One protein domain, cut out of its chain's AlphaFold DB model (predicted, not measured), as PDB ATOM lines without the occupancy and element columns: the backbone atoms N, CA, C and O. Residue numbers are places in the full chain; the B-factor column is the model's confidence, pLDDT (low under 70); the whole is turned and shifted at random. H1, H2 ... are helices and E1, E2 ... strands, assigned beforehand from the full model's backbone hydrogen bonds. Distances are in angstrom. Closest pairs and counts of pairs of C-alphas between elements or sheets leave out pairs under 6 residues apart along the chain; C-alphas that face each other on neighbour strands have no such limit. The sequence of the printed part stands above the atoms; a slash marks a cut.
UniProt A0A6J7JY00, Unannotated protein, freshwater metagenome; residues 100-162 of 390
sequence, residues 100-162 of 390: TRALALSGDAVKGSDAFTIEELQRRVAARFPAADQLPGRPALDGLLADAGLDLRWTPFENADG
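This is residues 100 to 162 of the 390 residues of the protein "Unannotated protein" of freshwater metagenome (UniProt A0A6J7JY00). H3 and H4 lie on two sides of a small helical body, with H1 at one end packing on H4 and near H3, and H2 beside H3; E1 leads away into a tail, of which residues 156 to 161 stick out. The printed part has 63 residues, with four named helices and then one named strand along the chain; 33 residues are in named elements, and of these 29 are in helices and 4 in the strand, the class being mostly helix. The whole is compact, with a radius of gyration of the C-alphas of 11.4 A, yet elongated, spanning 35 by 21 by 19 A.

H1, residues 100 to 105, begins at C-alpha 100 (248.921, 226.157, 311.378). H2 is residues 107 to 110; H3, residues 118 to 128, is 15.8 A long; H4, residues 140 to 147, 11.2 A. E1, residues 153 to 156, ends at C-alpha 156 (233.533, 242.996, 312.723).

H1 touches H4 at a steep tilt of 48 degrees; their closest C-alphas, Thr 100 and Leu 144, are 5.4 A apart. H1 and H3 are close but not clearly touching, C-alphas 103 and 125 being closest at 6.1 A. H2 and H3 only just touch, with 3 pairs of C-alphas within 8 A, the closest being Ala 109 and Arg 124 at 7.3 A. E1 pairs with no named strand. In H1, H3 and H4 every O i to N i+4 pair is within hydrogen-bond range; H2 is too short for one.

The C-alphas farthest apart, Ala 131 and Asn 159, are 35.6 A apart. The printed part has no cut; the H3 to H4 link is long. Residues 107 to 115, 149 and 158 to 161 have pLDDT under 70.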
ATOM      1  N   THR A 100     247.967 225.028 311.284       80.56
ATOM      2  CA  THR A 100     248.921 226.157 311.378       80.56
ATOM      3  C   THR A 100     249.962 226.130 310.271       80.56
ATOM      4  O   THR A 100     250.271 227.150 309.657       80.56
ATOM      5  N   ARG A 101     250.505 224.943 309.986       82.50
ATOM      6  CA  ARG A 101     251.547 224.788 308.981       82.50
ATOM      7  C   ARG A 101     250.977 224.830 307.572       82.50
ATOM      8  O   ARG A 101     251.573 225.467 306.710       82.50
ATOM      9  N   ALA A 102     249.807 224.233 307.358       83.88
ATOM     10  CA  ALA A 102     249.059 224.363 306.114       83.88
ATOM     11  C   ALA A 102     248.746 225.834 305.804       83.88
ATOM     12  O   ALA A 102     248.922 226.260 304.665       83.88
ATOM     13  N   LEU A 103     248.364 226.622 306.812       79.62
ATOM     14  CA  LEU A 103     248.141 228.062 306.698       79.62
ATOM     15  C   LEU A 103     249.430 228.814 306.337       79.62
ATOM     16  O   LEU A 103     249.432 229.565 305.365       79.62
ATOM     17  N   ALA A 104     250.544 228.549 307.027       78.31
ATOM     18  CA  ALA A 104     251.840 229.160 306.718       78.31
ATOM     19  C   ALA A 104     252.326 228.834 305.289       78.31
ATOM     20  O   ALA A 104     252.737 229.724 304.546       78.31
ATOM     21  N   LEU A 105     252.212 227.570 304.859       75.88
ATOM     22  CA  LEU A 105     252.540 227.122 303.494       75.88
ATOM     23  C   LEU A 105     251.523 227.602 302.439       75.88
ATOM     24  O   LEU A 105     251.780 227.523 301.233       75.88
ATOM     25  N   SER A 106     250.355 228.070 302.880       73.69
ATOM     26  CA  SER A 106     249.345 228.744 302.058       73.69
ATOM     27  C   SER A 106     249.495 230.263 302.085       73.69
ATOM     28  O   SER A 106     248.687 230.937 301.453       73.69
ATOM     29  N   GLY A 107     250.514 230.810 302.760       63.81
ATOM     30  CA  GLY A 107     250.700 232.252 302.929       63.81
ATOM     31  C   GLY A 107     250.654 233.023 301.608       63.81
ATOM     32  O   GLY A 107     250.008 234.060 301.535       63.81
ATOM     33  N   ASP A 108     251.214 232.477 300.526       52.59
ATOM     34  CA  ASP A 108     251.147 233.094 299.191       52.59
ATOM     35  C   ASP A 108     249.725 233.144 298.601       52.59
ATOM     36  O   ASP A 108     249.422 234.025 297.804       52.59
ATOM     37  N   ALA A 109     248.844 232.213 298.975       51.00
ATOM     38  CA  ALA A 109     247.435 232.188 298.562       51.00
ATOM     39  C   ALA A 109     246.534 233.085 299.440       51.00
ATOM     40  O   ALA A 109     245.420 233.430 299.040       51.00
ATOM     41  N   VAL A 110     247.020 233.457 300.631       53.03
ATOM     42  CA  VAL A 110     246.360 234.369 301.582       53.03
ATOM     43  C   VAL A 110     246.875 235.812 301.429       53.03
ATOM     44  O   VAL A 110     246.196 236.747 301.804       53.03
ATOM     45  N   LYS A 111     248.026 236.051 300.793       53.06
ATOM     46  CA  LYS A 111     248.577 237.406 300.551       53.06
ATOM     47  C   LYS A 111     247.982 238.151 299.340       53.06
ATOM     48  O   LYS A 111     248.513 239.186 298.953       53.06
ATOM     49  N   GLY A 112     246.928 237.619 298.718       43.00
ATOM     50  CA  GLY A 112     246.354 238.144 297.468       43.00
ATOM     51  C   GLY A 112     245.030 238.904 297.599       43.00
ATOM     52  O   GLY A 112     244.443 239.268 296.583       43.00
ATOM     53  N   SER A 113     244.514 239.105 298.814       52.78
ATOM     54  CA  SER A 113     243.300 239.896 299.066       52.78
ATOM     55  C   SER A 113     243.465 240.682 300.369       52.78
ATOM     56  O   SER A 113     244.056 240.173 301.318       52.78
ATOM     57  N   ASP A 114     242.954 241.913 300.421       59.56
ATOM     58  CA  ASP A 114     243.117 242.782 301.598       59.56
ATOM     59  C   ASP A 114     242.197 242.387 302.763       59.56
ATOM     60  O   ASP A 114     242.374 242.882 303.876       59.56
ATOM     61  N   ALA A 115     241.232 241.484 302.522       66.12
ATOM     62  CA  ALA A 115     240.337 240.976 303.549       66.12
ATOM     63  C   ALA A 115     239.854 239.527 303.319       66.12
ATOM     64  O   ALA A 115     239.630 239.123 302.177       66.12
ATOM     65  N   PHE A 116     239.626 238.768 304.399       77.00
ATOM     66  CA  PHE A 116     239.171 237.369 304.368       77.00
ATOM     67  C   PHE A 116     238.149 237.042 305.453       77.00
ATOM     68  O   PHE A 116     238.372 237.346 306.622       77.00
ATOM     69  N   THR A 117     237.073 236.330 305.117       82.88
ATOM     70  CA  THR A 117     236.244 235.688 306.152       82.88
ATOM     71  C   THR A 117     236.911 234.407 306.668       82.88
ATOM     72  O   THR A 117     237.822 233.860 306.038       82.88
ATOM     73  N   ILE A 118     236.446 233.904 307.816       81.00
ATOM     74  CA  ILE A 118     236.907 232.637 308.409       81.00
ATOM     75  C   ILE A 118     236.736 231.486 307.406       81.00
ATOM     76  O   ILE A 118     237.660 230.708 307.164       81.00
ATOM     77  N   GLU A 119     235.564 231.420 306.778       79.56
ATOM     78  CA  GLU A 119     235.184 230.384 305.819       79.56
ATOM     79  C   GLU A 119     236.041 230.469 304.557       79.56
ATOM     80  O   GLU A 119     236.354 229.452 303.940       79.56
ATOM     81  N   GLU A 120     236.435 231.676 304.153       74.94
ATOM     82  CA  GLU A 120     237.300 231.866 302.999       74.94
ATOM     83  C   GLU A 120     238.731 231.390 303.264       74.94
ATOM     84  O   GLU A 120     239.300 230.690 302.420       74.94
ATOM     85  N   LEU A 121     239.285 231.670 304.448       77.81
ATOM     86  CA  LEU A 121     240.579 231.119 304.864       77.81
ATOM     87  C   LEU A 121     240.535 229.588 304.927       77.81
ATOM     88  O   LEU A 121     241.397 228.923 304.351       77.81
ATOM     89  N   GLN A 122     239.496 229.024 305.551       83.50
ATOM     90  CA  GLN A 122     239.276 227.576 305.611       83.50
ATOM     91  C   GLN A 122     239.212 226.952 304.212       83.50
ATOM     92  O   GLN A 122     239.916 225.980 303.929       83.50
ATOM     93  N   ARG A 123     238.417 227.540 303.310       80.06
ATOM     94  CA  ARG A 123     238.234 227.057 301.935       80.06
ATOM     95  C   ARG A 123     239.535 227.099 301.137       80.06
ATOM     96  O   ARG A 123     239.855 226.130 300.454       80.06
ATOM     97  N   ARG A 124     240.299 228.194 301.224       77.75
ATOM     98  CA  ARG A 124     241.562 228.364 300.482       77.75
ATOM     99  C   ARG A 124     242.640 227.389 300.954       77.75
ATOM    100  O   ARG A 124     243.312 226.783 300.118       77.75
ATOM    101  N   VAL A 125     242.776 227.191 302.266       81.50
ATOM    102  CA  VAL A 125     243.745 226.230 302.817       81.50
ATOM    103  C   VAL A 125     243.356 224.794 302.469       81.50
ATOM    104  O   VAL A 125     244.205 224.050 301.980       81.50
ATOM    105  N   ALA A 126     242.076 224.427 302.594       81.12
ATOM    106  CA  ALA A 126     241.589 223.105 302.193       81.12
ATOM    107  C   ALA A 126     241.750 222.844 300.681       81.12
ATOM    108  O   ALA A 126     242.087 221.733 300.275       81.12
ATOM    109  N   ALA A 127     241.571 223.867 299.836       77.00
ATOM    110  CA  ALA A 127     241.770 223.756 298.389       77.00
ATOM    111  C   ALA A 127     243.244 223.552 297.998       77.00
ATOM    112  O   ALA A 127     243.539 222.854 297.025       77.00
ATOM    113  N   ARG A 128     244.189 224.153 298.735       78.88
ATOM    114  CA  ARG A 128     245.630 223.958 298.505       78.88
ATOM    115  C   ARG A 128     246.123 222.625 299.056       78.88
ATOM    116  O   ARG A 128     246.880 221.935 298.371       78.88
ATOM    117  N   PHE A 129     245.682 222.273 300.260       83.44
ATOM    118  CA  PHE A 129     246.123 221.099 301.003       83.44
ATOM    119  C   PHE A 129     244.923 220.263 301.474       83.44
ATOM    120  O   PHE A 129     244.542 220.333 302.642       83.44
ATOM    121  N   PRO A 130     244.346 219.420 300.596       81.19
ATOM    122  CA  PRO A 130     243.163 218.621 300.933       81.19
ATOM    123  C   PRO A 130     243.372 217.615 302.073       81.19
ATOM    124  O   PRO A 130     242.407 217.156 302.670       81.19
ATOM    125  N   ALA A 131     244.626 217.242 302.352       81.19
ATOM    126  CA  ALA A 131     245.000 216.291 303.401       81.19
ATOM    127  C   ALA A 131     245.444 216.965 304.720       81.19
ATOM    128  O   ALA A 131     245.980 216.283 305.594       81.19
ATOM    129  N   ALA A 132     245.286 218.288 304.844       86.81
ATOM    130  CA  ALA A 132     245.591 219.030 306.064       86.81
ATOM    131  C   ALA A 132     244.424 219.019 307.061       86.81
ATOM    132  O   ALA A 132     243.264 218.858 306.678       86.81
ATOM    133  N   ASP A 133     244.738 219.253 308.335       86.31
ATOM    134  CA  ASP A 133     243.726 219.473 309.366       86.31
ATOM    135  C   ASP A 133     242.904 220.734 309.050       86.31
ATOM    136  O   ASP A 133     243.434 221.741 308.566       86.31
ATOM    137  N   GLN A 134     241.603 220.702 309.352       84.69
ATOM    138  CA  GLN A 134     240.728 221.857 309.156       84.69
ATOM    139  C   GLN A 134     241.139 223.024 310.062       84.69
ATOM    140  O   GLN A 134     241.453 222.842 311.240       84.69
ATOM    141  N   LEU A 135     241.103 224.241 309.516       85.19
ATOM    142  CA  LEU A 135     241.323 225.455 310.299       85.19
ATOM    143  C   LEU A 135     240.150 225.682 311.269       85.19
ATOM    144  O   LEU A 135     238.997 225.658 310.830       85.19
ATOM    145  N   PRO A 136     240.407 225.941 312.564       86.44
ATOM    146  CA  PRO A 136     239.358 226.277 313.519       86.44
ATOM    147  C   PRO A 136     238.741 227.650 313.213       86.44
ATOM    148  O   PRO A 136     239.304 228.447 312.465       86.44
ATOM    149  N   GLY A 137     237.585 227.933 313.814       85.56
ATOM    150  CA  GLY A 137     237.005 229.278 313.831       85.56
ATOM    151  C   GLY A 137     237.643 230.188 314.888       85.56
ATOM    152  O   GLY A 137     238.603 229.818 315.575       85.56
ATOM    153  N   ARG A 138     237.084 231.392 315.058       82.69
ATOM    154  CA  ARG A 138     237.463 232.282 316.166       82.69
ATOM    155  C   ARG A 138     236.977 231.736 317.516       82.69
ATOM    156  O   ARG A 138     235.927 231.099 317.561       82.69
ATOM    157  N   PRO A 139     237.714 231.985 318.616       83.94
ATOM    158  CA  PRO A 139     238.931 232.808 318.713       83.94
ATOM    159  C   PRO A 139     240.240 232.068 318.375       83.94
ATOM    160  O   PRO A 139     241.268 232.707 318.179       83.94
ATOM    161  N   ALA A 140     240.228 230.734 318.273       83.81
ATOM    162  CA  ALA A 140     241.447 229.938 318.080       83.81
ATOM    163  C   ALA A 140     242.207 230.286 316.785       83.81
ATOM    164  O   ALA A 140     243.435 230.243 316.768       83.81
ATOM    165  N   LEU A 141     241.489 230.676 315.727       85.12
ATOM    166  CA  LEU A 141     242.070 231.095 314.449       85.12
ATOM    167  C   LEU A 141     243.017 232.301 314.564       85.12
ATOM    168  O   LEU A 141     243.995 232.362 313.825       85.12
ATOM    169  N   ASP A 142     242.776 233.216 315.508       83.56
ATOM    170  CA  ASP A 142     243.613 234.411 315.688       83.56
ATOM    171  C   ASP A 142     245.055 234.039 316.034       83.56
ATOM    172  O   ASP A 142     245.999 234.563 315.445       83.56
ATOM    173  N   GLY A 143     245.212 233.088 316.960       80.31
ATOM    174  CA  GLY A 143     246.520 232.583 317.366       80.31
ATOM    175  C   GLY A 143     247.242 231.895 316.213       80.31
ATOM    176  O   GLY A 143     248.423 232.136 315.999       80.31
ATOM    177  N   LEU A 144     246.523 231.115 315.396       82.25
ATOM    178  CA  LEU A 144     247.135 230.424 314.256       82.25
ATOM    179  C   LEU A 144     247.597 231.386 313.156       82.25
ATOM    180  O   LEU A 144     248.605 231.114 312.507       82.25
ATOM    181  N   LEU A 145     246.871 232.486 312.928       80.56
ATOM    182  CA  LEU A 145     247.267 233.524 311.970       80.56
ATOM    183  C   LEU A 145     248.537 234.243 312.441       80.56
ATOM    184  O   LEU A 145     249.467 234.409 311.652       80.56
ATOM    185  N   ALA A 146     248.607 234.575 313.733       79.44
ATOM    186  CA  ALA A 146     249.793 235.164 314.346       79.44
ATOM    187  C   ALA A 146     251.006 234.216 314.281       79.44
ATOM    188  O   ALA A 146     252.072 234.616 313.812       79.44
ATOM    189  N   ASP A 147     250.830 232.944 314.653       73.56
ATOM    190  CA  ASP A 147     251.877 231.914 314.600       73.56
ATOM    191  C   ASP A 147     252.368 231.649 313.166       73.56
ATOM    192  O   ASP A 147     253.534 231.319 312.942       73.56
ATOM    193  N   ALA A 148     251.488 231.809 312.173       71.44
ATOM    194  CA  ALA A 148     251.825 231.702 310.755       71.44
ATOM    195  C   ALA A 148     252.520 232.959 310.190       71.44
ATOM    196  O   ALA A 148     252.892 232.965 309.014       71.44
ATOM    197  N   GLY A 149     252.704 234.014 310.995       69.31
ATOM    198  CA  GLY A 149     253.307 235.281 310.572       69.31
ATOM    199  C   GLY A 149     252.417 236.103 309.634       69.31
ATOM    200  O   GLY A 149     252.930 236.893 308.839       69.31
ATOM    201  N   LEU A 150     251.098 235.896 309.683       74.31
ATOM    202  CA  LEU A 150     250.113 236.652 308.916       74.31
ATOM    203  C   LEU A 150     249.568 237.784 309.799       74.31
ATOM    204  O   LEU A 150     248.769 237.539 310.701       74.31
ATOM    205  N   ASP A 151     250.000 239.022 309.540       74.12
ATOM    206  CA  ASP A 151     249.507 240.219 310.242       74.12
ATOM    207  C   ASP A 151     248.114 240.589 309.716       74.12
ATOM    208  O   ASP A 151     247.955 241.469 308.875       74.12
ATOM    209  N   LEU A 152     247.108 239.829 310.142       78.94
ATOM    210  CA  LEU A 152     245.712 240.009 309.778       78.94
ATOM    211  C   LEU A 152     244.899 240.363 311.024       78.94
ATOM    212  O   LEU A 152     244.923 239.645 312.024       78.94
ATOM    213  N   ARG A 153     244.151 241.466 310.966       82.12
ATOM    214  CA  ARG A 153     243.366 241.986 312.093       82.12
ATOM    215  C   ARG A 153     241.889 241.729 311.887       82.12
ATOM    216  O   ARG A 153     241.369 241.932 310.800       82.12
ATOM    217  N   TRP A 154     241.203 241.294 312.937       84.69
ATOM    218  CA  TRP A 154     239.764 241.078 312.864       84.69
ATOM    219  C   TRP A 154     238.986 242.398 312.875       84.69
ATOM    220  O   TRP A 154     239.069 243.157 313.842       84.69
ATOM    221  N   THR A 155     238.161 242.601 311.852       80.75
ATOM    222  CA  THR A 155     237.209 243.705 311.707       80.75
ATOM    223  C   THR A 155     235.783 243.128 311.702       80.75
ATOM    224  O   THR A 155     235.440 242.371 310.787       80.75
ATOM    225  N   PRO A 156     234.934 243.427 312.708       79.62
ATOM    226  CA  PRO A 156     233.533 242.996 312.723       79.62
ATOM    227  C   PRO A 156     232.725 243.655 311.595       79.62
ATOM    228  O   PRO A 156     233.044 244.765 311.168       79.62
ATOM    229  N   PHE A 157     231.656 243.006 311.127       76.44
ATOM    230  CA  PHE A 157     230.713 243.637 310.199       76.44
ATOM    231  C   PHE A 157     229.773 244.596 310.940       76.44
ATOM    232  O   PHE A 157     229.265 244.262 312.004       76.44
ATOM    233  N   GLU A 158     229.497 245.770 310.364       63.84
ATOM    234  CA  GLU A 158     228.667 246.803 311.013       63.84
ATOM    235  C   GLU A 158     227.206 246.370 311.241       63.84
ATOM    236  O   GLU A 158     226.564 246.879 312.152       63.84
ATOM    237  N   ASN A 159     226.686 245.419 310.450       55.91
ATOM    238  CA  ASN A 159     225.260 245.052 310.432       55.91
ATOM    239  C   ASN A 159     224.984 243.531 310.441       55.91
ATOM    240  O   ASN A 159     223.903 243.109 310.032       55.91
ATOM    241  N   ALA A 160     225.939 242.688 310.849       57.97
ATOM    242  CA  ALA A 160     225.750 241.232 310.890       57.97
ATOM    243  C   ALA A 160     226.615 240.557 311.964       57.97
ATOM    244  O   ALA A 160     227.702 241.040 312.276       57.97
ATOM    245  N   ASP A 161     226.167 239.398 312.464       61.47
ATOM    246  CA  ASP A 161     226.996 238.507 313.279       61.47
ATOM    247  C   ASP A 161     228.137 237.951 312.416       61.47
ATOM    248  O   ASP A 161     227.934 237.101 311.548       61.47
ATOM    249  N   GLY A 162     229.347 238.472 312.616       70.88
ATOM    250  CA  GLY A 162     230.529 238.048 311.875       70.88
ATOM    251  C   GLY A 162     231.554 239.159 311.685       70.88
ATOM    252  O   GLY A 162     231.490 240.232 312.282       70.88
TER     253      GLY A 162